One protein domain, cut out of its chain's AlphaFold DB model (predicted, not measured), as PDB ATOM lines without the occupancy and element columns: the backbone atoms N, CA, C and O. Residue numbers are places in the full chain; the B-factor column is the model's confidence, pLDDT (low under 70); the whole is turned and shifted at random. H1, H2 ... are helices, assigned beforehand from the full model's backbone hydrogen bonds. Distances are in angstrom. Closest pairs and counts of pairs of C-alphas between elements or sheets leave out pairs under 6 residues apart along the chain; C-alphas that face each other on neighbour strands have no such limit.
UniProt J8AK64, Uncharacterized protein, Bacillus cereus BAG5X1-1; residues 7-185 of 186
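What this domain is: This is residues 7 to 185 of the 186 residues of an uncharacterized protein of Bacillus cereus BAG5X1-1 (UniProt J8AK64). Five long helices run roughly along one axis: H2, H3 and H5 make a three-helix bundle, and H6 and then H7 continue sideways from H5 in a row, with H6 only loosely joined to H5. The short helices H1 and H4 lie at one end of this array, where H2 begins. The printed part has 179 residues with seven named helices, H1 to H7 in order along the chain, and no named strand; the class is all helix. It is only just compact, close to loose, with a radius of gyration of the C-alphas of 18.9 A, and spans 56 by 38 by 23 A.

How they stand to each other: H1, residues 7 to 15, and H6, residues 118 to 147, touch only at their ends and only just, with 3 pairs of C-alphas within 8 A, the closest being Asp 8 and Ala 146 at 5.9 A. H2, residues 22 to 45, forms a hairpin with H3, residues 54 to 77; they touch, closest at the C-alphas of Thr 26 and Tyr 77, 6.5 A, with a steep tilt of 37 degrees, only just past shallow. H4, residues 80 to 85, touches H2 at residues 22 to 23 alone; the C-alphas of Pro 22 and Cys 83 are closest, 5.4 A apart. H5, residues 87 to 111, touches H2 the same way at a shallow tilt of 24 degrees, closest at the C-alphas of Met 29 and Tyr 97, 6.8 A. H5 also touches H3, closest at the C-alphas of Val 60 and Val 107, 6.5 A. H2, H3 and H5 are an up and down bundle, each running against the one before it. The hairpin of H5 and H6 only just touches, with 3 pairs of C-alphas within 8 A, closest at Ile 110 and Arg 121, 7.5 A. H7, residues 160 to 183, forms a hairpin with H6 and touches it at a shallow tilt of 9 degrees, closest at the C-alphas of Ala 138 and Phe 160, 5.6 A. H7 and H5 are apart. Every O i to N i+4 pair is within hydrogen-bond range in H3, H4 and H6, against 3 of 5 in H1, 17 of 20 in H2, 17 of 21 in H5 and 17 of 20 in H7.

Where its parts are: H1 begins at C-alpha 7, (61.336, 118.153, 152.314). H2 is 34.9 A long, H3 34.4 A, H5 36.8 A, H6 43.8 A and H7 33.9 A, ending at C-alpha 183, (100.459, 83.684, 159.898).

The domain as a whole: The C-alphas farthest apart, Lys 81 and Ser 185, are 59.0 A apart. The printed part has no cut. The link from H6 to H7, residues 148 to 159, is long. Mean pLDDT of the printed part is 74.9, and it is under 70 in 62 residues, among them 7 to 23, 149 to 165 and 175 to 185.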
ATOM      1  N   GLU A   7      62.262 118.783 151.359       63.91
ATOM      2  CA  GLU A   7      61.336 118.153 152.314       63.91
ATOM      3  C   GLU A   7      61.619 116.657 152.540       63.91
ATOM      4  O   GLU A   7      61.433 116.142 153.642       63.91
ATOM      5  N   ASP A   8      62.167 115.967 151.537       62.41
ATOM      6  CA  ASP A   8      62.495 114.540 151.614       62.41
ATOM      7  C   ASP A   8      63.747 114.254 152.465       62.41
ATOM      8  O   ASP A   8      64.038 113.101 152.791       62.41
ATOM      9  N   LEU A   9      64.504 115.297 152.829       66.12
ATOM     10  CA  LEU A   9      65.771 115.217 153.559       66.12
ATOM     11  C   LEU A   9      65.668 115.726 155.004       66.12
ATOM     12  O   LEU A   9      66.692 115.850 155.677       66.12
ATOM     13  N   ASP A  10      64.469 116.009 155.517       65.69
ATOM     14  CA  ASP A  10      64.310 116.748 156.775       65.69
ATOM     15  C   ASP A  10      64.882 116.024 158.011       65.69
ATOM     16  O   ASP A  10      65.609 116.638 158.798       65.69
ATOM     17  N   LYS A  11      64.692 114.700 158.168       63.03
ATOM     18  CA  LYS A  11      65.384 113.948 159.244       63.03
ATOM     19  C   LYS A  11      66.894 113.887 159.044       63.03
ATOM     20  O   LYS A  11      67.636 113.848 160.030       63.03
ATOM     21  N   PHE A  12      67.359 113.873 157.794       61.25
ATOM     22  CA  PHE A  12      68.787 113.912 157.487       61.25
ATOM     23  C   PHE A  12      69.366 115.260 157.921       61.25
ATOM     24  O   PHE A  12      70.370 115.294 158.621       61.25
ATOM     25  N   ARG A  13      68.669 116.363 157.625       61.09
ATOM     26  CA  ARG A  13      68.999 117.720 158.075       61.09
ATOM     27  C   ARG A  13      69.061 117.828 159.598       61.09
ATOM     28  O   ARG A  13      70.007 118.415 160.105       61.09
ATOM     29  N   ILE A  14      68.106 117.238 160.322       64.75
ATOM     30  CA  ILE A  14      68.086 117.232 161.798       64.75
ATOM     31  C   ILE A  14      69.234 116.384 162.373       64.75
ATOM     32  O   ILE A  14      69.904 116.800 163.309       64.75
ATOM     33  N   THR A  15      69.519 115.213 161.799       58.72
ATOM     34  CA  THR A  15      70.608 114.332 162.277       58.72
ATOM     35  C   THR A  15      71.995 114.895 161.940       58.72
ATOM     36  O   THR A  15      72.951 114.737 162.701       58.72
ATOM     37  N   CYS A  16      72.102 115.578 160.802       57.19
ATOM     38  CA  CYS A  16      73.303 116.248 160.314       57.19
ATOM     39  C   CYS A  16      73.364 117.727 160.722       57.19
ATOM     40  O   CYS A  16      74.225 118.450 160.221       57.19
ATOM     41  N   GLN A  17      72.495 118.208 161.622       58.81
ATOM     42  CA  GLN A  17      72.530 119.602 162.068       58.81
ATOM     43  C   GLN A  17      73.912 119.902 162.668       58.81
ATOM     44  O   GLN A  17      74.325 119.323 163.670       58.81
ATOM     45  N   GLY A  18      74.672 120.759 161.980       58.62
ATOM     46  CA  GLY A  18      76.064 121.095 162.303       58.62
ATOM     47  C   GLY A  18      77.127 120.098 161.806       58.62
ATOM     48  O   GLY A  18      78.294 120.465 161.694       58.62
ATOM     49  N   ARG A  19      76.760 118.863 161.438       56.94
ATOM     50  CA  ARG A  19      77.668 117.835 160.896       56.94
ATOM     51  C   ARG A  19      77.517 117.777 159.376       56.94
ATOM     52  O   ARG A  19      76.626 117.097 158.889       56.94
ATOM     53  N   LEU A  20      78.412 118.466 158.657       63.88
ATOM     54  CA  LEU A  20      78.375 118.718 157.199       63.88
ATOM     55  C   LEU A  20      77.437 119.861 156.758       63.88
ATOM     56  O   LEU A  20      76.933 119.844 155.635       63.88
ATOM     57  N   SER A  21      77.247 120.898 157.589       67.62
ATOM     58  CA  SER A  21      76.767 122.191 157.061       67.62
ATOM     59  C   SER A  21      77.740 122.708 155.986       67.62
ATOM     60  O   SER A  21      78.889 122.259 155.958       67.62
ATOM     61  N   PRO A  22      77.355 123.657 155.117       63.03
ATOM     62  CA  PRO A  22      78.287 124.242 154.155       63.03
ATOM     63  C   PRO A  22      79.605 124.719 154.790       63.03
ATOM     64  O   PRO A  22      80.650 124.584 154.155       63.03
ATOM     65  N   GLU A  23      79.578 125.186 156.048       67.94
ATOM     66  CA  GLU A  23      80.790 125.478 156.829       67.94
ATOM     67  C   GLU A  23      81.458 124.220 157.416       67.94
ATOM     68  O   GLU A  23      82.677 124.063 157.333       67.94
ATOM     69  N   GLY A  24      80.682 123.289 157.985       73.38
ATOM     70  CA  GLY A  24      81.201 122.051 158.580       73.38
ATOM     71  C   GLY A  24      81.831 121.087 157.565       73.38
ATOM     72  O   GLY A  24      82.767 120.361 157.895       73.38
ATOM     73  N   ALA A  25      81.365 121.101 156.317       81.25
ATOM     74  CA  ALA A  25      81.908 120.306 155.222       81.25
ATOM     75  C   ALA A  25      83.320 120.757 154.834       81.25
ATOM     76  O   ALA A  25      84.177 119.906 154.604       81.25
ATOM     77  N   THR A  26      83.607 122.062 154.851       84.31
ATOM     78  CA  THR A  26      84.978 122.567 154.667       84.31
ATOM     79  C   THR A  26      85.890 122.105 155.807       84.31
ATOM     80  O   THR A  26      87.027 121.713 155.556       84.31
ATOM     81  N   GLY A  27      85.384 122.049 157.044       85.44
ATOM     82  CA  GLY A  27      86.109 121.464 158.179       85.44
ATOM     83  C   GLY A  27      86.456 119.982 157.974       85.44
ATOM     84  O   GLY A  27      87.595 119.577 158.201       85.44
ATOM     85  N   PHE A  28      85.508 119.182 157.476       87.19
ATOM     86  CA  PHE A  28      85.756 117.782 157.106       87.19
ATOM     87  C   PHE A  28      86.798 117.651 155.984       87.19
ATOM     88  O   PHE A  28      87.695 116.811 156.083       87.19
ATOM     89  N   MET A  29      86.724 118.496 154.949       90.75
ATOM     90  CA  MET A  29      87.711 118.511 153.863       90.75
ATOM     91  C   MET A  29      89.114 118.848 154.388       90.75
ATOM     92  O   MET A  29      90.066 118.135 154.084       90.75
ATOM     93  N   LEU A  30      89.242 119.873 155.238       90.31
ATOM     94  CA  LEU A  30      90.517 120.249 155.862       90.31
ATOM     95  C   LEU A  30      91.110 119.110 156.696       90.31
ATOM     96  O   LEU A  30      92.276 118.763 156.516       90.31
ATOM     97  N   GLY A  31      90.307 118.504 157.576       90.31
ATOM     98  CA  GLY A  31      90.755 117.386 158.409       90.31
ATOM     99  C   GLY A  31      91.181 116.173 157.580       90.31
ATOM    100  O   GLY A  31      92.195 115.543 157.876       90.31
ATOM    101  N   THR A  32      90.455 115.889 156.500       91.81
ATOM    102  CA  THR A  32      90.775 114.791 155.582       91.81
ATOM    103  C   THR A  32      92.063 115.058 154.806       91.81
ATOM    104  O   THR A  32      92.912 114.173 154.765       91.81
ATOM    105  N   ILE A  33      92.271 116.266 154.254       93.69
ATOM    106  CA  ILE A  33      93.549 116.617 153.607       93.69
ATOM    107  C   ILE A  33      94.696 116.471 154.598       93.69
ATOM    108  O   ILE A  33      95.707 115.865 154.254       93.69
ATOM    109  N   PHE A  34      94.553 116.995 155.817       92.75
ATOM    110  CA  PHE A  34      95.602 116.901 156.830       92.75
ATOM    111  C   PHE A  34      95.968 115.441 157.129       92.75
ATOM    112  O   PHE A  34      97.141 115.082 157.098       92.75
ATOM    113  N   TYR A  35      94.965 114.585 157.335       90.88
ATOM    114  CA  TYR A  35      95.167 113.160 157.584       90.88
ATOM    115  C   TYR A  35      95.808 112.436 156.390       90.88
ATOM    116  O   TYR A  35      96.817 111.753 156.551       90.88
ATOM    117  N   ILE A  36      95.271 112.615 155.179       91.38
ATOM    118  CA  ILE A  36      95.789 111.973 153.960       91.38
ATOM    119  C   ILE A  36      97.207 112.460 153.641       91.38
ATOM    120  O   ILE A  36      98.024 111.669 153.180       91.38
ATOM    121  N   SER A  37      97.543 113.719 153.941       91.94
ATOM    122  CA  SER A  37      98.885 114.275 153.708       91.94
ATOM    123  C   SER A  37      99.979 113.504 154.449       91.94
ATOM    124  O   SER A  37     101.073 113.345 153.910       91.94
ATOM    125  N   ILE A  38      99.688 112.985 155.649       90.62
ATOM    126  CA  ILE A  38     100.631 112.156 156.421       90.62
ATOM    127  C   ILE A  38     100.966 110.879 155.643       90.62
ATOM    128  O   ILE A  38     102.134 110.534 155.482       90.62
ATOM    129  N   PHE A  39      99.953 110.196 155.111       87.75
ATOM    130  CA  PHE A  39     100.145 108.966 154.343       87.75
ATOM    131  C   PHE A  39     100.725 109.215 152.954       87.75
ATOM    132  O   PHE A  39     101.558 108.443 152.493       87.75
ATOM    133  N   MET A  40     100.354 110.320 152.310       89.81
ATOM    134  CA  MET A  40     100.972 110.744 151.054       89.81
ATOM    135  C   MET A  40     102.466 110.996 151.232       89.81
ATOM    136  O   MET A  40     103.250 110.595 150.381       89.81
ATOM    137  N   PHE A  41     102.877 111.600 152.350       87.38
ATOM    138  CA  PHE A  41     104.291 111.769 152.663       87.38
ATOM    139  C   PHE A  41     105.021 110.422 152.766       87.38
ATOM    140  O   PHE A  41     106.088 110.279 152.177       87.38
ATOM    141  N   ILE A  42     104.426 109.423 153.428       83.19
ATOM    142  CA  ILE A  42     104.980 108.058 153.504       83.19
ATOM    143  C   ILE A  42     105.155 107.467 152.095       83.19
ATOM    144  O   ILE A  42     106.258 107.058 151.747       83.19
ATOM    145  N   ILE A  43     104.115 107.532 151.254       83.31
ATOM    146  CA  ILE A  43     104.145 107.035 149.865       83.31
ATOM    147  C   ILE A  43     105.231 107.736 149.031       83.31
ATOM    148  O   ILE A  43     105.897 107.102 148.217       83.31
ATOM    149  N   PHE A  44     105.428 109.048 149.211       83.50
ATOM    150  CA  PHE A  44     106.468 109.790 148.492       83.50
ATOM    151  C   PHE A  44     107.885 109.464 148.979       83.50
ATOM    152  O   PHE A  44     108.811 109.471 148.168       83.50
ATOM    153  N   VAL A  45     108.067 109.179 150.272       80.94
ATOM    154  CA  VAL A  45     109.359 108.762 150.840       80.94
ATOM    155  C   VAL A  45     109.711 107.323 150.442       80.94
ATOM    156  O   VAL A  45     110.886 107.044 150.217       80.94
ATOM    157  N   GLY A  46     108.719 106.437 150.302       72.00
ATOM    158  CA  GLY A  46     108.886 105.007 149.997       72.00
ATOM    159  C   GLY A  46     109.375 104.649 148.585       72.00
ATOM    160  O   GLY A  46     109.518 103.472 148.288       72.00
ATOM    161  N   ASP A  47     109.674 105.636 147.731       71.00
ATOM    162  CA  ASP A  47     109.948 105.499 146.289       71.00
ATOM    163  C   ASP A  47     108.795 104.831 145.505       71.00
ATOM    164  O   ASP A  47     108.407 103.684 145.704       71.00
ATOM    165  N   LEU A  48     108.283 105.530 144.489       72.06
ATOM    166  CA  LEU A  48     107.232 105.010 143.612       72.06
ATOM    167  C   LEU A  48     107.649 103.748 142.831       72.06
ATOM    168  O   LEU A  48     106.777 103.060 142.293       72.06
ATOM    169  N   ASN A  49     108.950 103.449 142.742       69.25
ATOM    170  CA  ASN A  49     109.467 102.212 142.151       69.25
ATOM    171  C   ASN A  49     109.270 100.975 143.043       69.25
ATOM    172  O   ASN A  49     109.381  99.856 142.544       69.25
ATOM    173  N   TYR A  50     108.943 101.149 144.325       68.69
ATOM    174  CA  TYR A  50     108.625 100.042 145.227       68.69
ATOM    175  C   TYR A  50     107.365  99.278 144.774       68.69
ATOM    176  O   TYR A  50     107.267  98.053 144.891       68.69
ATOM    177  N   TYR A  51     106.431  99.978 144.121       70.12
ATOM    178  CA  TYR A  51     105.202  99.407 143.563       70.12
ATOM    179  C   TYR A  51     105.447  98.732 142.205       70.12
ATOM    180  O   TYR A  51     105.117  99.263 141.140       70.12
ATOM    181  N   ASN A  52     106.019  97.531 142.245       68.25
ATOM    182  CA  ASN A  52     106.389  96.778 141.044       68.25
ATOM    183  C   ASN A  52     105.195  96.150 140.302       68.25
ATOM    184  O   ASN A  52     105.240  95.995 139.080       68.25
ATOM    185  N   ASN A  53     104.104  95.807 140.997       75.12
ATOM    186  CA  ASN A  53     102.933  95.226 140.335       75.12
ATOM    187  C   ASN A  53     102.082  96.293 139.644       75.12
ATOM    188  O   ASN A  53     101.863  97.386 140.165       75.12
ATOM    189  N   PHE A  54     101.493  95.925 138.502       76.44
ATOM    190  CA  PHE A  54     100.576  96.794 137.759       76.44
ATOM    191  C   PHE A  54      99.379  97.260 138.605       76.44
ATOM    192  O   PHE A  54      98.983  98.421 138.514       76.44
ATOM    193  N   PHE A  55      98.823  96.373 139.437       74.69
ATOM    194  CA  PHE A  55      97.689  96.678 140.311       74.69
ATOM    195  C   PHE A  55      98.054  97.726 141.372       74.69
ATOM    196  O   PHE A  55      97.439  98.789 141.411       74.69
ATOM    197  N   ASP A  56      99.116  97.479 142.141       77.06
ATOM    198  CA  ASP A  56      99.593  98.368 143.211       77.06
ATOM    199  C   ASP A  56      99.951  99.752 142.651       77.06
ATOM    200  O   ASP A  56      99.473 100.782 143.129       77.06
ATOM    201  N   ARG A  57     100.695  99.775 141.538       82.38
ATOM    202  CA  ARG A  57     101.072 101.011 140.845       82.38
ATOM    203  C   ARG A  57      99.863 101.793 140.338       82.38
ATOM    204  O   ARG A  57      99.892 103.023 140.331       82.38
ATOM    205  N   THR A  58      98.821 101.104 139.878       83.56
ATOM    206  CA  THR A  58      97.586 101.751 139.417       83.56
ATOM    207  C   THR A  58      96.867 102.414 140.583       83.56
ATOM    208  O   THR A  58      96.521 103.587 140.480       83.56
ATOM    209  N   ILE A  59      96.715 101.711 141.707       83.25
ATOM    210  CA  ILE A  59      96.018 102.235 142.887       83.25
ATOM    211  C   ILE A  59      96.758 103.441 143.473       83.25
ATOM    212  O   ILE A  59      96.140 104.481 143.684       83.25
ATOM    213  N   VAL A  60      98.079 103.353 143.648       85.81
ATOM    214  CA  VAL A  60      98.904 104.469 144.147       85.81
ATOM    215  C   VAL A  60      98.786 105.696 143.239       85.81
ATOM    216  O   VAL A  60      98.584 106.813 143.711       85.81
ATOM    217  N   LYS A  61      98.849 105.509 141.913       88.38
ATOM    218  CA  LYS A  61      98.660 106.615 140.962       88.38
ATOM    219  C   LYS A  61      97.262 107.220 141.059       88.38
ATOM    220  O   LYS A  61      97.138 108.443 141.010       88.38
ATOM    221  N   THR A  62      96.227 106.393 141.192       89.00
ATOM    222  CA  THR A  62      94.854 106.866 141.387       89.00
ATOM    223  C   THR A  62      94.735 107.694 142.664       89.00
ATOM    224  O   THR A  62      94.175 108.784 142.603       89.00
ATOM    225  N   GLU A  63      95.323 107.255 143.779       90.50
ATOM    226  CA  GLU A  63      95.348 108.011 145.038       90.50
ATOM    227  C   GLU A  63      96.016 109.383 144.895       90.50
ATOM    228  O   GLU A  63      95.459 110.392 145.327       90.50
ATOM    229  N   ILE A  64      97.180 109.451 144.241       91.56
ATOM    230  CA  ILE A  64      97.902 110.715 144.012       91.56
ATOM    231  C   ILE A  64      97.056 111.686 143.172       91.56
ATOM    232  O   ILE A  64      96.986 112.887 143.464       91.56
ATOM    233  N   VAL A  65      96.384 111.179 142.133       93.38
ATOM    234  CA  VAL A  65      95.485 111.982 141.291       93.38
ATOM    235  C   VAL A  65      94.279 112.467 142.095       93.38
ATOM    236  O   VAL A  65      93.949 113.653 142.029       93.38
ATOM    237  N   LEU A  66      93.649 111.588 142.882       92.31
ATOM    238  CA  LEU A  66      92.531 111.945 143.756       92.31
ATOM    239  C   LEU A  66      92.938 113.031 144.755       92.31
ATOM    240  O   LEU A  66      92.251 114.046 144.849       92.31
ATOM    241  N   PHE A  67      94.097 112.886 145.398       94.12
ATOM    242  CA  PHE A  67      94.614 113.862 146.359       94.12
ATOM    243  C   PHE A  67      94.833 115.236 145.715       94.12
ATOM    244  O   PHE A  67      94.420 116.265 146.250       94.12
ATOM    245  N   SER A  68      95.414 115.256 144.512       93.38
ATOM    246  CA  SER A  68      95.645 116.491 143.752       93.38
ATOM    247  C   SER A  68      94.331 117.202 143.406       93.38
ATOM    248  O   SER A  68      94.200 118.413 143.591       93.38
ATOM    249  N   ILE A  69      93.326 116.445 142.950       94.19
ATOM    250  CA  ILE A  69      91.983 116.966 142.660       94.19
ATOM    251  C   ILE A  69      91.321 117.502 143.937       94.19
ATOM    252  O   ILE A  69      90.695 118.564 143.917       94.19
ATOM    253  N   GLN A  70      91.474 116.800 145.061       93.69
ATOM    254  CA  GLN A  70      90.918 117.215 146.342       93.69
ATOM    255  C   GLN A  70      91.506 118.539 146.826       93.69
ATOM    256  O   GLN A  70      90.733 119.397 147.248       93.69
ATOM    257  N   ILE A  71      92.818 118.759 146.693       93.12
ATOM    258  CA  ILE A  71      93.454 120.046 147.023       93.12
ATOM    259  C   ILE A  71      92.847 121.188 146.196       93.12
ATOM    260  O   ILE A  71      92.521 122.238 146.750       93.12
ATOM    261  N   ILE A  72      92.637 120.986 144.890       93.06
ATOM    262  CA  ILE A  72      92.010 121.998 144.021       93.06
ATOM    263  C   ILE A  72      90.608 122.343 144.536       93.06
ATOM    264  O   ILE A  72      90.266 123.520 144.676       93.06
ATOM    265  N   PHE A  73      89.800 121.331 144.867       91.56
ATOM    266  CA  PHE A  73      88.479 121.567 145.438       91.56
ATOM    267  C   PHE A  73      88.548 122.243 146.808       91.56
ATOM    268  O   PHE A  73      87.775 123.164 147.048       91.56
ATOM    269  N   LEU A  74      89.491 121.878 147.679       90.94
ATOM    270  CA  LEU A  74      89.649 122.536 148.975       90.94
ATOM    271  C   LEU A  74      89.854 124.044 148.804       90.94
ATOM    272  O   LEU A  74      89.176 124.830 149.456       90.94
ATOM    273  N   ILE A  75      90.733 124.448 147.884       90.44
ATOM    274  CA  ILE A  75      91.010 125.864 147.604       90.44
ATOM    275  C   ILE A  75      89.740 126.595 147.152       90.44
ATOM    276  O   ILE A  75      89.469 127.706 147.604       90.44
ATOM    277  N   ILE A  76      88.925 125.967 146.301       88.25
ATOM    278  CA  ILE A  76      87.657 126.545 145.834       88.25
ATOM    279  C   ILE A  76      86.658 126.703 146.995       88.25
ATOM    280  O   ILE A  76      86.004 127.740 147.101       88.25
ATOM    281  N   TYR A  77      86.548 125.702 147.873       85.38
ATOM    282  CA  TYR A  77      85.584 125.663 148.984       85.38
ATOM    283  C   TYR A  77      86.095 126.296 150.291       85.38
ATOM    284  O   TYR A  77      85.360 126.359 151.276       85.38
ATOM    285  N   LEU A  78      87.319 126.833 150.311       84.69
ATOM    286  CA  LEU A  78      87.764 127.747 151.367       84.69
ATOM    287  C   LEU A  78      87.009 129.082 151.315       84.69
ATOM    288  O   LEU A  78      86.883 129.755 152.335       84.69
ATOM    289  N   PHE A  79      86.467 129.460 150.153       83.81
ATOM    290  CA  PHE A  79      85.622 130.641 150.019       83.81
ATOM    291  C   PHE A  79      84.178 130.307 150.427       83.81
ATOM    292  O   PHE A  79      83.498 129.587 149.692       83.81
ATOM    293  N   PRO A  80      83.630 130.895 151.511       73.19
ATOM    294  CA  PRO A  80      82.286 130.555 151.997       73.19
ATOM    295  C   PRO A  80      81.204 130.757 150.929       73.19
ATOM    296  O   PRO A  80      80.266 129.973 150.798       73.19
ATOM    297  N   LYS A  81      81.381 131.778 150.079       77.94
ATOM    298  CA  LYS A  81      80.490 132.087 148.952       77.94
ATOM    299  C   LYS A  81      80.391 130.939 147.935       77.94
ATOM    300  O   LYS A  81      79.342 130.782 147.313       77.94
ATOM    301  N   ALA A  82      81.452 130.149 147.759       75.00
ATOM    302  CA  ALA A  82      81.450 128.978 146.887       75.00
ATOM    303  C   ALA A  82      80.699 127.797 147.523       75.00
ATOM    304  O   ALA A  82      79.937 127.139 146.818       75.00
ATOM    305  N   CYS A  83      80.824 127.587 148.840       70.50
ATOM    306  CA  CYS A  83      80.100 126.534 149.565       70.50
ATOM    307  C   CYS A  83      78.584 126.667 149.404       70.50
ATOM    308  O   CYS A  83      77.917 125.721 148.994       70.50
ATOM    309  N   PHE A  84      78.043 127.867 149.643       71.56
ATOM    310  CA  PHE A  84      76.602 128.104 149.518       71.56
ATOM    311  C   PHE A  84      76.121 128.060 148.064       71.56
ATOM    312  O   PHE A  84      75.050 127.532 147.779       71.56
ATOM    313  N   LYS A  85      76.919 128.572 147.118       77.38
ATOM    314  CA  LYS A  85      76.545 128.583 145.694       77.38
ATOM    315  C   LYS A  85      76.561 127.185 145.070       77.38
ATOM    316  O   LYS A  85      75.756 126.904 144.184       77.38
ATOM    317  N   PHE A  86      77.470 126.320 145.511       79.88
ATOM    318  CA  PHE A  86      77.708 125.002 144.923       79.88
ATOM    319  C   PHE A  86      77.405 123.851 145.888       79.88
ATOM    320  O   PHE A  86      78.002 122.785 145.785       79.88
ATOM    321  N   GLN A  87      76.429 124.015 146.783       73.75
ATOM    322  CA  GLN A  87      76.076 123.024 147.809       73.75
ATOM    323  C   GLN A  87      75.816 121.607 147.251       73.75
ATOM    324  O   GLN A  87      76.248 120.604 147.824       73.75
ATOM    325  N   LYS A  88      75.167 121.498 146.082       77.88
ATOM    326  CA  LYS A  88      74.928 120.199 145.422       77.88
ATOM    327  C   LYS A  88      76.230 119.521 144.978       77.88
ATOM    328  O   LYS A  88      76.385 118.316 145.147       77.88
ATOM    329  N   LEU A  89      77.177 120.295 144.445       81.81
ATOM    330  CA  LEU A  89      78.497 119.798 144.055       81.81
ATOM    331  C   LEU A  89      79.364 119.498 145.288       81.81
ATOM    332  O   LEU A  89      80.093 118.510 145.287       81.81
ATOM    333  N   GLN A  90      79.229 120.285 146.360       82.69
ATOM    334  CA  GLN A  90      79.913 120.062 147.637       82.69
ATOM    335  C   GLN A  90      79.632 118.661 148.184       82.69
ATOM    336  O   GLN A  90      80.544 118.004 148.674       82.69
ATOM    337  N   THR A  91      78.401 118.164 148.029       81.94
ATOM    338  CA  THR A  91      78.022 116.806 148.454       81.94
ATOM    339  C   THR A  91      78.816 115.730 147.705       81.94
ATOM    340  O   THR A  91      79.326 114.795 148.320       81.94
ATOM    341  N   LEU A  92      78.986 115.878 146.385       84.62
ATOM    342  CA  LEU A  92      79.791 114.954 145.578       84.62
ATOM    343  C   LEU A  92      81.280 115.019 145.953       84.62
ATOM    344  O   LEU A  92      81.967 114.003 145.957       84.62
ATOM    345  N   ILE A  93      81.775 116.206 146.297       88.62
ATOM    346  CA  ILE A  93      83.166 116.394 146.722       88.62
ATOM    347  C   ILE A  93      83.394 115.767 148.096       88.62
ATOM    348  O   ILE A  93      84.357 115.033 148.266       88.62
ATOM    349  N   VAL A  94      82.498 115.976 149.061       88.69
ATOM    350  CA  VAL A  94      82.567 115.304 150.370       88.69
ATOM    351  C   VAL A  94      82.585 113.782 150.199       88.69
ATOM    352  O   VAL A  94      83.351 113.100 150.879       88.69
ATOM    353  N   LEU A  95      81.799 113.249 149.261       87.44
ATOM    354  CA  LEU A  95      81.822 111.826 148.930       87.44
ATOM    355  C   LEU A  95      83.190 111.384 148.381       87.44
ATOM    356  O   LEU A  95      83.709 110.360 148.814       87.44
ATOM    357  N   LEU A  96      83.802 112.168 147.486       89.69
ATOM    358  CA  LEU A  96      85.150 111.907 146.963       89.69
ATOM    359  C   LEU A  96      86.205 111.875 148.080       89.69
ATOM    360  O   LEU A  96      87.085 111.018 148.085       89.69
ATOM    361  N   TYR A  97      86.092 112.795 149.035       91.06
ATOM    362  CA  TYR A  97      86.937 112.875 150.224       91.06
ATOM    363  C   TYR A  97      86.792 111.647 151.127       91.06
ATOM    364  O   TYR A  97      87.789 111.045 151.521       91.06
ATOM    365  N   ALA A  98      85.555 111.231 151.406       88.69
ATOM    366  CA  ALA A  98      85.281 110.031 152.190       88.69
ATOM    367  C   ALA A  98      85.758 108.750 151.486       88.69
ATOM    368  O   ALA A  98      86.263 107.843 152.145       88.69
ATOM    369  N   PHE A  99      85.628 108.688 150.156       87.38
ATOM    370  CA  PHE A  99      86.142 107.584 149.351       87.38
ATOM    371  C   PHE A  99      87.657 107.446 149.515       87.38
ATOM    372  O   PHE A  99      88.128 106.374 149.885       87.38
ATOM    373  N   GLN A 100      88.397 108.546 149.336       88.81
ATOM    374  CA  GLN A 100      89.853 108.527 149.451       88.81
ATOM    375  C   GLN A 100      90.333 108.212 150.875       88.81
ATOM    376  O   GLN A 100      91.289 107.465 151.074       88.81
ATOM    377  N   LEU A 101      89.634 108.729 151.887       88.75
ATOM    378  CA  LEU A 101      89.916 108.399 153.283       88.75
ATOM    379  C   LEU A 101      89.795 106.886 153.555       88.75
ATOM    380  O   LEU A 101      90.531 106.348 154.380       88.75
ATOM    381  N   GLY A 102      88.887 106.197 152.856       82.38
ATOM    382  CA  GLY A 102      88.712 104.748 152.957       82.38
ATOM    383  C   GLY A 102      89.775 103.933 152.216       82.38
ATOM    384  O   GLY A 102      90.092 102.824 152.645       82.38
ATOM    385  N   THR A 103      90.339 104.454 151.126       85.19
ATOM    386  CA  THR A 103      91.297 103.730 150.273       85.19
ATOM    387  C   THR A 103      92.758 103.992 150.640       85.19
ATOM    388  O   THR A 103      93.587 103.097 150.474       85.19
ATOM    389  N   ILE A 104      93.089 105.151 151.222       83.38
ATOM    390  CA  ILE A 104      94.475 105.509 151.569       83.38
ATOM    391  C   ILE A 104      95.117 104.529 152.564       83.38
ATOM    392  O   ILE A 104      96.298 104.204 152.448       83.38
ATOM    393  N   LEU A 105      94.332 103.999 153.509       79.44
ATOM    394  CA  LEU A 105      94.822 103.042 154.503       79.44
ATOM    395  C   LEU A 105      95.243 101.719 153.851       79.44
ATOM    396  O   LEU A 105      96.232 101.111 154.257       79.44
ATOM    397  N   PHE A 106      94.523 101.299 152.809       76.44
ATOM    398  CA  PHE A 106      94.900 100.130 152.028       76.44
ATOM    399  C   PHE A 106      96.218 100.363 151.280       76.44
ATOM    400  O   PHE A 106      97.090  99.500 151.313       76.44
ATOM    401  N   VAL A 107      96.415 101.534 150.671       77.75
ATOM    402  CA  VAL A 107      97.661 101.835 149.947       77.75
ATOM    403  C   VAL A 107      98.882 101.792 150.856       77.75
ATOM    404  O   VAL A 107      99.902 101.219 150.491       77.75
ATOM    405  N   VAL A 108      98.761 102.314 152.071       74.88
ATOM    406  CA  VAL A 108      99.852 102.280 153.055       74.88
ATOM    407  C   VAL A 108     100.115 100.855 153.541       74.88
ATOM    408  O   VAL A 108     101.256 100.496 153.810       74.88
ATOM    409  N   SER A 109      99.088 100.001 153.600       73.12
ATOM    410  CA  SER A 109      99.276  98.589 153.952       73.12
ATOM    411  C   SER A 109     100.064  97.797 152.898       73.12
ATOM    412  O   SER A 109     100.776  96.871 153.280       73.12
ATOM    413  N   ILE A 110     100.009  98.193 151.614       69.88
ATOM    414  CA  ILE A 110     100.849  97.617 150.543       69.88
ATOM    415  C   ILE A 110     102.335  97.876 150.819       69.88
ATOM    416  O   ILE A 110     103.170  97.035 150.499       69.88
ATOM    417  N   ASP A 111     102.654  99.027 151.411       61.78
ATOM    418  CA  ASP A 111     104.025  99.442 151.723       61.78
ATOM    419  C   ASP A 111     104.588  98.733 152.971       61.78
ATOM    420  O   ASP A 111     105.796  98.666 153.183       61.78
ATOM    421  N   SER A 112     103.712  98.159 153.803       62.94
ATOM    422  CA  SER A 112     104.118  97.429 155.005       62.94
ATOM    423  C   SER A 112     104.585  96.004 154.692       62.94
ATOM    424  O   SER A 112     104.022  95.320 153.839       62.94
ATOM    425  N   GLU A 113     105.548  95.508 155.472       52.66
ATOM    426  CA  GLU A 113     106.098  94.139 155.427       52.66
ATOM    427  C   GLU A 113     105.015  93.031 155.522       52.66
ATOM    428  O   GLU A 113     105.239  91.894 155.111       52.66
ATOM    429  N   MET A 114     103.792  93.356 155.977       47.66
ATOM    430  CA  MET A 114     102.637  92.442 155.946       47.66
ATOM    431  C   MET A 114     102.186  92.057 154.520       47.66
ATOM    432  O   MET A 114     101.470  91.068 154.357       47.66
ATOM    433  N   ALA A 115     102.590  92.808 153.488       50.38
ATOM    434  CA  ALA A 115     102.211  92.599 152.089       50.38
ATOM    435  C   ALA A 115     103.168  91.686 151.294       50.38
ATOM    436  O   ALA A 115     102.968  91.503 150.086       50.38
ATOM    437  N   ASP A 116     104.184  91.100 151.940       54.75
ATOM    438  CA  ASP A 116     105.185  90.259 151.263       54.75
ATOM    439  C   ASP A 116     104.628  88.882 150.832       54.75
ATOM    440  O   ASP A 116     105.230  88.149 150.046       54.75
ATOM    441  N   ASN A 117     103.404  88.534 151.263       64.06
ATOM    442  CA  ASN A 117     102.671  87.401 150.701       64.06
ATOM    443  C   ASN A 117     101.864  87.825 149.448       64.06
ATOM    444  O   ASN A 117     101.058  88.756 149.439       64.06
ATOM    445  N   SER A 118     102.065  87.125 148.331       66.00
ATOM    446  CA  SER A 118     101.345  87.415 147.079       66.00
ATOM    447  C   SER A 118      99.841  87.115 147.178       66.00
ATOM    448  O   SER A 118      99.026  87.780 146.537       66.00
ATOM    449  N   ILE A 119      99.471  86.139 148.013       67.25
ATOM    450  CA  ILE A 119      98.098  85.654 148.197       67.25
ATOM    451  C   ILE A 119      97.253  86.645 149.008       67.25
ATOM    452  O   ILE A 119      96.175  87.046 148.571       67.25
ATOM    453  N   GLY A 120      97.736  87.090 150.167       67.06
ATOM    454  CA  GLY A 120      97.038  88.068 151.002       67.06
ATOM    455  C   GLY A 120      96.926  89.423 150.314       67.06
ATOM    456  O   GLY A 120      95.868  90.043 150.410       67.06
ATOM    457  N   ARG A 121      97.917  89.835 149.507       68.81
ATOM    458  CA  ARG A 121      97.800  91.032 148.654       68.81
ATOM    459  C   ARG A 121      96.665  90.913 147.628       68.81
ATOM    460  O   ARG A 121      95.881  91.850 147.482       68.81
ATOM    461  N   MET A 122      96.503  89.756 146.977       70.50
ATOM    462  CA  MET A 122      95.387  89.503 146.051       70.50
ATOM    463  C   MET A 122      94.023  89.541 146.761       70.50
ATOM    464  O   MET A 122      93.096  90.188 146.268       70.50
ATOM    465  N   TYR A 123      93.893  88.899 147.927       69.19
ATOM    466  CA  TYR A 123      92.644  88.933 148.697       69.19
ATOM    467  C   TYR A 123      92.317  90.329 149.230       69.19
ATOM    468  O   TYR A 123      91.161  90.745 149.173       69.19
ATOM    469  N   THR A 124      93.319  91.080 149.690       70.62
ATOM    470  CA  THR A 124      93.114  92.458 150.149       70.62
ATOM    471  C   THR A 124      92.698  93.355 148.980       70.62
ATOM    472  O   THR A 124      91.749  94.125 149.105       70.62
ATOM    473  N   GLY A 125      93.305  93.181 147.800       72.25
ATOM    474  CA  GLY A 125      92.866  93.847 146.571       72.25
ATOM    475  C   GLY A 125      91.413  93.526 146.202       72.25
ATOM    476  O   GLY A 125      90.649  94.426 145.855       72.25
ATOM    477  N   LEU A 126      90.984  92.266 146.345       75.56
ATOM    478  CA  LEU A 126      89.591  91.868 146.119       75.56
ATOM    479  C   LEU A 126      88.633  92.498 147.144       75.56
ATOM    480  O   LEU A 126      87.539  92.926 146.773       75.56
ATOM    481  N   LEU A 127      89.043  92.598 148.412       76.38
ATOM    482  CA  LEU A 127      88.273  93.289 149.449       76.38
ATOM    483  C   LEU A 127      88.109  94.774 149.138       76.38
ATOM    484  O   LEU A 127      87.019  95.305 149.332       76.38
ATOM    485  N   VAL A 128      89.142  95.428 148.609       76.88
ATOM    486  CA  VAL A 128      89.069  96.830 148.175       76.88
ATOM    487  C   VAL A 128      88.092  96.978 147.019       76.88
ATOM    488  O   VAL A 128      87.203  97.819 147.091       76.88
ATOM    489  N   VAL A 129      88.173  96.124 145.994       80.44
ATOM    490  CA  VAL A 129      87.204  96.136 144.883       80.44
ATOM    491  C   VAL A 129      85.777  95.926 145.401       80.44
ATOM    492  O   VAL A 129      84.870  96.677 145.039       80.44
ATOM    493  N   GLY A 130      85.576  94.961 146.303       79.31
ATOM    494  CA  GLY A 130      84.290  94.730 146.960       79.31
ATOM    495  C   GLY A 130      83.805  95.942 147.761       79.31
ATOM    496  O   GLY A 130      82.636  96.318 147.657       79.31
ATOM    497  N   ALA A 131      84.696  96.599 148.505       79.50
ATOM    498  CA  ALA A 131      84.395  97.801 149.275       79.50
ATOM    499  C   ALA A 131      83.998  98.974 148.370       79.50
ATOM    500  O   ALA A 131      83.023  99.658 148.675       79.50
ATOM    501  N   VAL A 132      84.674  99.167 147.230       80.94
ATOM    502  CA  VAL A 132      84.310 100.182 146.227       80.94
ATOM    503  C   VAL A 132      82.906  99.918 145.677       80.94
ATOM    504  O   VAL A 132      82.079 100.828 145.648       80.94
ATOM    505  N   ILE A 133      82.597  98.671 145.299       83.25
ATOM    506  CA  ILE A 133      81.267  98.292 144.791       83.25
ATOM    507  C   ILE A 133      80.188  98.549 145.850       83.25
ATOM    508  O   ILE A 133      79.161  99.162 145.551       83.25
ATOM    509  N   ILE A 134      80.425  98.121 147.095       82.31
ATOM    510  CA  ILE A 134      79.502  98.330 148.218       82.31
ATOM    511  C   ILE A 134      79.312  99.824 148.495       82.31
ATOM    512  O   ILE A 134      78.182 100.253 148.717       82.31
ATOM    513  N   HIS A 135      80.381 100.622 148.457       81.44
ATOM    514  CA  HIS A 135      80.326 102.064 148.678       81.44
ATOM    515  C   HIS A 135      79.477 102.767 147.613       81.44
ATOM    516  O   HIS A 135      78.606 103.573 147.951       81.44
ATOM    517  N   ILE A 136      79.659 102.416 146.335       81.31
ATOM    518  CA  ILE A 136      78.844 102.937 145.230       81.31
ATOM    519  C   ILE A 136      77.382 102.514 145.406       81.31
ATOM    520  O   ILE A 136      76.497 103.368 145.393       81.31
ATOM    521  N   ALA A 137      77.116 101.221 145.619       82.94
ATOM    522  CA  ALA A 137      75.758 100.699 145.777       82.94
ATOM    523  C   ALA A 137      75.021 101.356 146.954       82.94
ATOM    524  O   ALA A 137      73.887 101.807 146.800       82.94
ATOM    525  N   ALA A 138      75.688 101.480 148.103       81.31
ATOM    526  CA  ALA A 138      75.153 102.151 149.280       81.31
ATOM    527  C   ALA A 138      74.857 103.634 149.026       81.31
ATOM    528  O   ALA A 138      73.839 104.152 149.486       81.31
ATOM    529  N   THR A 139      75.728 104.317 148.283       79.75
ATOM    530  CA  THR A 139      75.542 105.727 147.936       79.75
ATOM    531  C   THR A 139      74.339 105.916 147.015       79.75
ATOM    532  O   THR A 139      73.484 106.758 147.282       79.75
ATOM    533  N   LEU A 140      74.233 105.103 145.956       83.38
ATOM    534  CA  LEU A 140      73.103 105.154 145.025       83.38
ATOM    535  C   LEU A 140      71.779 104.839 145.731       83.38
ATOM    536  O   LEU A 140      70.787 105.525 145.508       83.38
ATOM    537  N   ASP A 141      71.771 103.830 146.602       81.94
ATOM    538  CA  ASP A 141      70.601 103.450 147.392       81.94
ATOM    539  C   ASP A 141      70.167 104.557 148.368       81.94
ATOM    540  O   ASP A 141      68.980 104.863 148.463       81.94
ATOM    541  N   THR A 142      71.124 105.220 149.022       76.75
ATOM    542  CA  THR A 142      70.843 106.358 149.913       76.75
ATOM    543  C   THR A 142      70.217 107.521 149.145       76.75
ATOM    544  O   THR A 142      69.211 108.080 149.580       76.75
ATOM    545  N   PHE A 143      70.758 107.866 147.971       79.00
ATOM    546  CA  PHE A 143      70.168 108.907 147.126       79.00
ATOM    547  C   PHE A 143      68.790 108.520 146.584       79.00
ATOM    548  O   PHE A 143      67.907 109.372 146.502       79.00
ATOM    549  N   LYS A 144      68.583 107.245 146.240       81.31
ATOM    550  CA  LYS A 144      67.278 106.742 145.808       81.31
ATOM    551  C   LYS A 144      66.241 106.866 146.926       81.31
ATOM    552  O   LYS A 144      65.177 107.428 146.692       81.31
ATOM    553  N   GLN A 145      66.567 106.430 148.141       75.38
ATOM    554  CA  GLN A 145      65.689 106.582 149.309       75.38
ATOM    555  C   GLN A 145      65.369 108.043 149.611       75.38
ATOM    556  O   GLN A 145      64.222 108.368 149.905       75.38
ATOM    557  N   ALA A 146      66.357 108.931 149.474       71.81
ATOM    558  CA  ALA A 146      66.123 110.363 149.579       71.81
ATOM    559  C   ALA A 146      65.160 110.862 148.496       71.81
ATOM    560  O   ALA A 146      64.286 111.657 148.796       71.81
ATOM    561  N   SER A 147      65.256 110.374 147.255       75.12
ATOM    562  CA  SER A 147      64.321 110.763 146.184       75.12
ATOM    563  C   SER A 147      62.889 110.265 146.374       75.12
ATOM    564  O   SER A 147      61.974 110.800 145.759       75.12
ATOM    565  N   GLU A 148      62.705 109.236 147.199       77.94
ATOM    566  CA  GLU A 148      61.412 108.604 147.471       77.94
ATOM    567  C   GLU A 148      60.778 109.111 148.781       77.94
ATOM    568  O   GLU A 148      59.751 108.584 149.202       77.94
ATOM    569  N   GLY A 149      61.371 110.111 149.450       68.19
ATOM    570  CA  GLY A 149      60.839 110.653 150.708       68.19
ATOM    571  C   GLY A 149      61.032 109.735 151.919       68.19
ATOM    572  O   GLY A 149      60.460 109.975 152.979       68.19
ATOM    573  N   ALA A 150      61.859 108.689 151.817       67.38
ATOM    574  CA  ALA A 150      62.007 107.683 152.874       67.38
ATOM    575  C   ALA A 150      62.613 108.228 154.185       67.38
ATOM    576  O   ALA A 150      62.617 107.531 155.197       67.38
ATOM    577  N   PHE A 151      63.148 109.456 154.183       62.91
ATOM    578  CA  PHE A 151      63.655 110.129 155.382       62.91
ATOM    579  C   PHE A 151      62.680 111.170 155.964       62.91
ATOM    580  O   PHE A 151      62.996 111.756 156.995       62.91
ATOM    581  N   SER A 152      61.507 111.404 155.364       61.06
ATOM    582  CA  SER A 152      60.464 112.281 155.927       61.06
ATOM    583  C   SER A 152      59.355 111.503 156.650       61.06
ATOM    584  O   SER A 152      58.705 112.052 157.538       61.06
ATOM    585  N   SER A 153      59.179 110.209 156.354       56.00
ATOM    586  CA  SER A 153      58.239 109.335 157.062       56.00
ATOM    587  C   SER A 153      58.823 108.784 158.375       56.00
ATOM    588  O   SER A 153      60.038 108.674 158.575       56.00
ATOM    589  N   ASP A 154      57.951 108.462 159.336       54.22
ATOM    590  CA  ASP A 154      58.369 107.913 160.636       54.22
ATOM    591  C   ASP A 154      58.805 106.438 160.581       54.22
ATOM    592  O   ASP A 154      59.282 105.862 161.560       54.22
ATOM    593  N   GLU A 155      58.718 105.839 159.394       52.78
ATOM    594  CA  GLU A 155      59.186 104.491 159.128       52.78
ATOM    595  C   GLU A 155      60.709 104.469 158.983       52.78
ATOM    596  O   GLU A 155      61.319 105.226 158.231       52.78
ATOM    597  N   ARG A 156      61.352 103.569 159.730       54.75
ATOM    598  CA  ARG A 156      62.793 103.327 159.657       54.75
ATOM    599  C   ARG A 156      63.150 102.885 158.233       54.75
ATOM    600  O   ARG A 156      62.956 101.718 157.899       54.75
ATOM    601  N   SER A 157      63.700 103.787 157.418       54.72
ATOM    602  CA  SER A 157      64.158 103.445 156.073       54.72
ATOM    603  C   SER A 157      65.173 102.299 156.136       54.72
ATOM    604  O   SER A 157      66.209 102.361 156.807       54.72
ATOM    605  N   THR A 158      64.844 101.180 155.490       60.72
ATOM    606  CA  THR A 158      65.727 100.012 155.449       60.72
ATOM    607  C   THR A 158      66.796 100.230 154.382       60.72
ATOM    608  O   THR A 158      66.659  99.740 153.259       60.72
ATOM    609  N   SER A 159      67.846 100.980 154.717       63.12
ATOM    610  CA  SER A 159      68.939 101.254 153.782       63.12
ATOM    611  C   SER A 159      69.702  99.989 153.390       63.12
ATOM    612  O   SER A 159      69.768  99.022 154.157       63.12
ATOM    613  N   PHE A 160      70.334  99.993 152.220       65.62
ATOM    614  CA  PHE A 160      71.264  98.960 151.774       65.62
ATOM    615  C   PHE A 160      72.316  98.674 152.848       65.62
ATOM    616  O   PHE A 160      72.626  97.517 153.108       65.62
ATOM    617  N   PHE A 161      72.786  99.700 153.565       61.53
ATOM    618  CA  PHE A 161      73.667  99.515 154.717       61.53
ATOM    619  C   PHE A 161      73.019  98.665 155.812       61.53
ATOM    620  O   PHE A 161      73.638  97.716 156.273       61.53
ATOM    621  N   SER A 162      71.779  98.938 156.220       65.06
ATOM    622  CA  SER A 162      71.106  98.131 157.253       65.06
ATOM    623  C   SER A 162      70.919  96.661 156.854       65.06
ATOM    624  O   SER A 162      71.060  95.778 157.698       65.06
ATOM    625  N   LYS A 163      70.680  96.393 155.563       69.31
ATOM    626  CA  LYS A 163      70.492  95.038 155.020       69.31
ATOM    627  C   LYS A 163      71.819  94.296 154.836       69.31
ATOM    628  O   LYS A 163      71.911  93.110 155.134       69.31
ATOM    629  N   THR A 164      72.853  95.001 154.387       67.50
ATOM    630  CA  THR A 164      74.110  94.401 153.917       67.50
ATOM    631  C   THR A 164      75.225  94.440 154.972       67.50
ATOM    632  O   THR A 164      76.105  93.579 154.967       67.50
ATOM    633  N   LYS A 165      75.172  95.362 155.948       65.94
ATOM    634  CA  LYS A 165      76.204  95.551 156.992       65.94
ATOM    635  C   LYS A 165      76.524  94.272 157.758       65.94
ATOM    636  O   LYS A 165      77.694  93.982 157.985       65.94
ATOM    637  N   GLY A 166      75.512  93.492 158.141       71.19
ATOM    638  CA  GLY A 166      75.721  92.247 158.885       71.19
ATOM    639  C   GLY A 166      76.508  91.204 158.087       71.19
ATOM    640  O   GLY A 166      77.399  90.558 158.634       71.19
ATOM    641  N   ALA A 167      76.220  91.070 156.791       72.50
ATOM    642  CA  ALA A 167      76.924  90.143 155.909       72.50
ATOM    643  C   ALA A 167      78.364  90.604 155.633       72.50
ATOM    644  O   ALA A 167      79.285  89.794 155.691       72.50
ATOM    645  N   VAL A 168      78.570  91.907 155.417       70.94
ATOM    646  CA  VAL A 168      79.900  92.493 155.167       70.94
ATOM    647  C   VAL A 168      80.806  92.365 156.387       70.94
ATOM    648  O   VAL A 168      81.943  91.923 156.253       70.94
ATOM    649  N   ILE A 169      80.301  92.676 157.586       75.50
ATOM    650  CA  ILE A 169      81.069  92.523 158.830       75.50
ATOM    651  C   ILE A 169      81.437  91.053 159.055       75.50
ATOM    652  O   ILE A 169      82.582  90.755 159.379       75.50
ATOM    653  N   LYS A 170      80.501  90.120 158.835       74.75
ATOM    654  CA  LYS A 170      80.789  88.682 158.939       74.75
ATOM    655  C   LYS A 170      81.862  88.241 157.941       74.75
ATOM    656  O   LYS A 170      82.781  87.534 158.338       74.75
ATOM    657  N   GLY A 171      81.789  88.690 156.688       71.19
ATOM    658  CA  GLY A 171      82.807  88.407 155.671       71.19
ATOM    659  C   GLY A 171      84.190  88.947 156.047       71.19
ATOM    660  O   GLY A 171      85.175  88.221 155.950       71.19
ATOM    661  N   ALA A 172      84.260  90.182 156.555       67.62
ATOM    662  CA  ALA A 172      85.507  90.791 157.020       67.62
ATOM    663  C   ALA A 172      86.113  90.043 158.223       67.62
ATOM    664  O   ALA A 172      87.317  89.809 158.259       67.62
ATOM    665  N   ILE A 173      85.285  89.611 159.181       72.00
ATOM    666  CA  ILE A 173      85.735  88.816 160.336       72.00
ATOM    667  C   ILE A 173      86.261  87.446 159.889       72.00
ATOM    668  O   ILE A 173      87.289  86.998 160.394       72.00
ATOM    669  N   ILE A 174      85.588  86.775 158.949       71.62
ATOM    670  CA  ILE A 174      86.062  85.495 158.398       71.62
ATOM    671  C   ILE A 174      87.428  85.686 157.737       71.62
ATOM    672  O   ILE A 174      88.347  84.929 158.027       71.62
ATOM    673  N   TYR A 175      87.591  86.735 156.928       64.00
ATOM    674  CA  TYR A 175      88.873  87.056 156.307       64.00
ATOM    675  C   TYR A 175      89.996  87.255 157.338       64.00
ATOM    676  O   TYR A 175      91.049  86.631 157.216       64.00
ATOM    677  N   ILE A 176      89.771  88.063 158.381       65.19
ATOM    678  CA  ILE A 176      90.775  88.308 159.433       65.19
ATOM    679  C   ILE A 176      91.190  87.000 160.119       65.19
ATOM    680  O   ILE A 176      92.379  86.782 160.352       65.19
ATOM    681  N   ASN A 177      90.230  86.115 160.410       60.94
ATOM    682  CA  ASN A 177      90.512  84.839 161.067       60.94
ATOM    683  C   ASN A 177      91.273  83.867 160.156       60.94
ATOM    684  O   ASN A 177      92.256  83.285 160.604       60.94
ATOM    685  N   THR A 178      90.883  83.741 158.884       59.38
ATOM    686  CA  THR A 178      91.587  82.892 157.908       59.38
ATOM    687  C   THR A 178      93.013  83.386 157.648       59.38
ATOM    688  O   THR A 178      93.944  82.595 157.568       59.38
ATOM    689  N   THR A 179      93.214  84.702 157.572       55.28
ATOM    690  CA  THR A 179      94.550  85.272 157.329       55.28
ATOM    691  C   THR A 179      95.431  85.199 158.584       55.28
ATOM    692  O   THR A 179      96.640  85.025 158.475       55.28
ATOM    693  N   SER A 180      94.844  85.272 159.787       51.59
ATOM    694  CA  SER A 180      95.586  85.099 161.048       51.59
ATOM    695  C   SER A 180      96.022  83.651 161.278       51.59
ATOM    696  O   SER A 180      97.106  83.431 161.812       51.59
ATOM    697  N   SER A 181      95.232  82.653 160.864       49.97
ATOM    698  CA  SER A 181      95.623  81.243 161.002       49.97
ATOM    699  C   SER A 181      96.828  80.863 160.138       49.97
ATOM    700  O   SER A 181      97.657  80.079 160.590       49.97
ATOM    701  N   ASP A 182      96.971  81.461 158.951       48.31
ATOM    702  CA  ASP A 182      98.110  81.208 158.052       48.31
ATOM    703  C   ASP A 182      99.409  81.897 158.516       48.31
ATOM    704  O   ASP A 182     100.507  81.469 158.160       48.31
ATOM    705  N   VAL A 183      99.306  82.958 159.328       46.78
ATOM    706  CA  VAL A 183     100.459  83.684 159.898       46.78
ATOM    707  C   VAL A 183     101.004  83.001 161.159       46.78
ATOM    708  O   VAL A 183     102.201  83.067 161.406       46.78
ATOM    709  N   PHE A 184     100.161  82.306 161.933       42.31
ATOM    710  CA  PHE A 184     100.574  81.567 163.138       42.31
ATOM    711  C   PHE A 184     100.974  80.101 162.882       42.31
ATOM    712  O   PHE A 184     101.391  79.419 163.816       42.31
ATOM    713  N   SER A 185     100.845  79.595 161.647       43.62
ATOM    714  CA  SER A 185     101.264  78.232 161.275       43.62
ATOM    715  C   SER A 185     102.642  78.157 160.594       43.62
ATOM    716  O   SER A 185     102.984  77.110 160.039       43.62
TER     717      SER A 185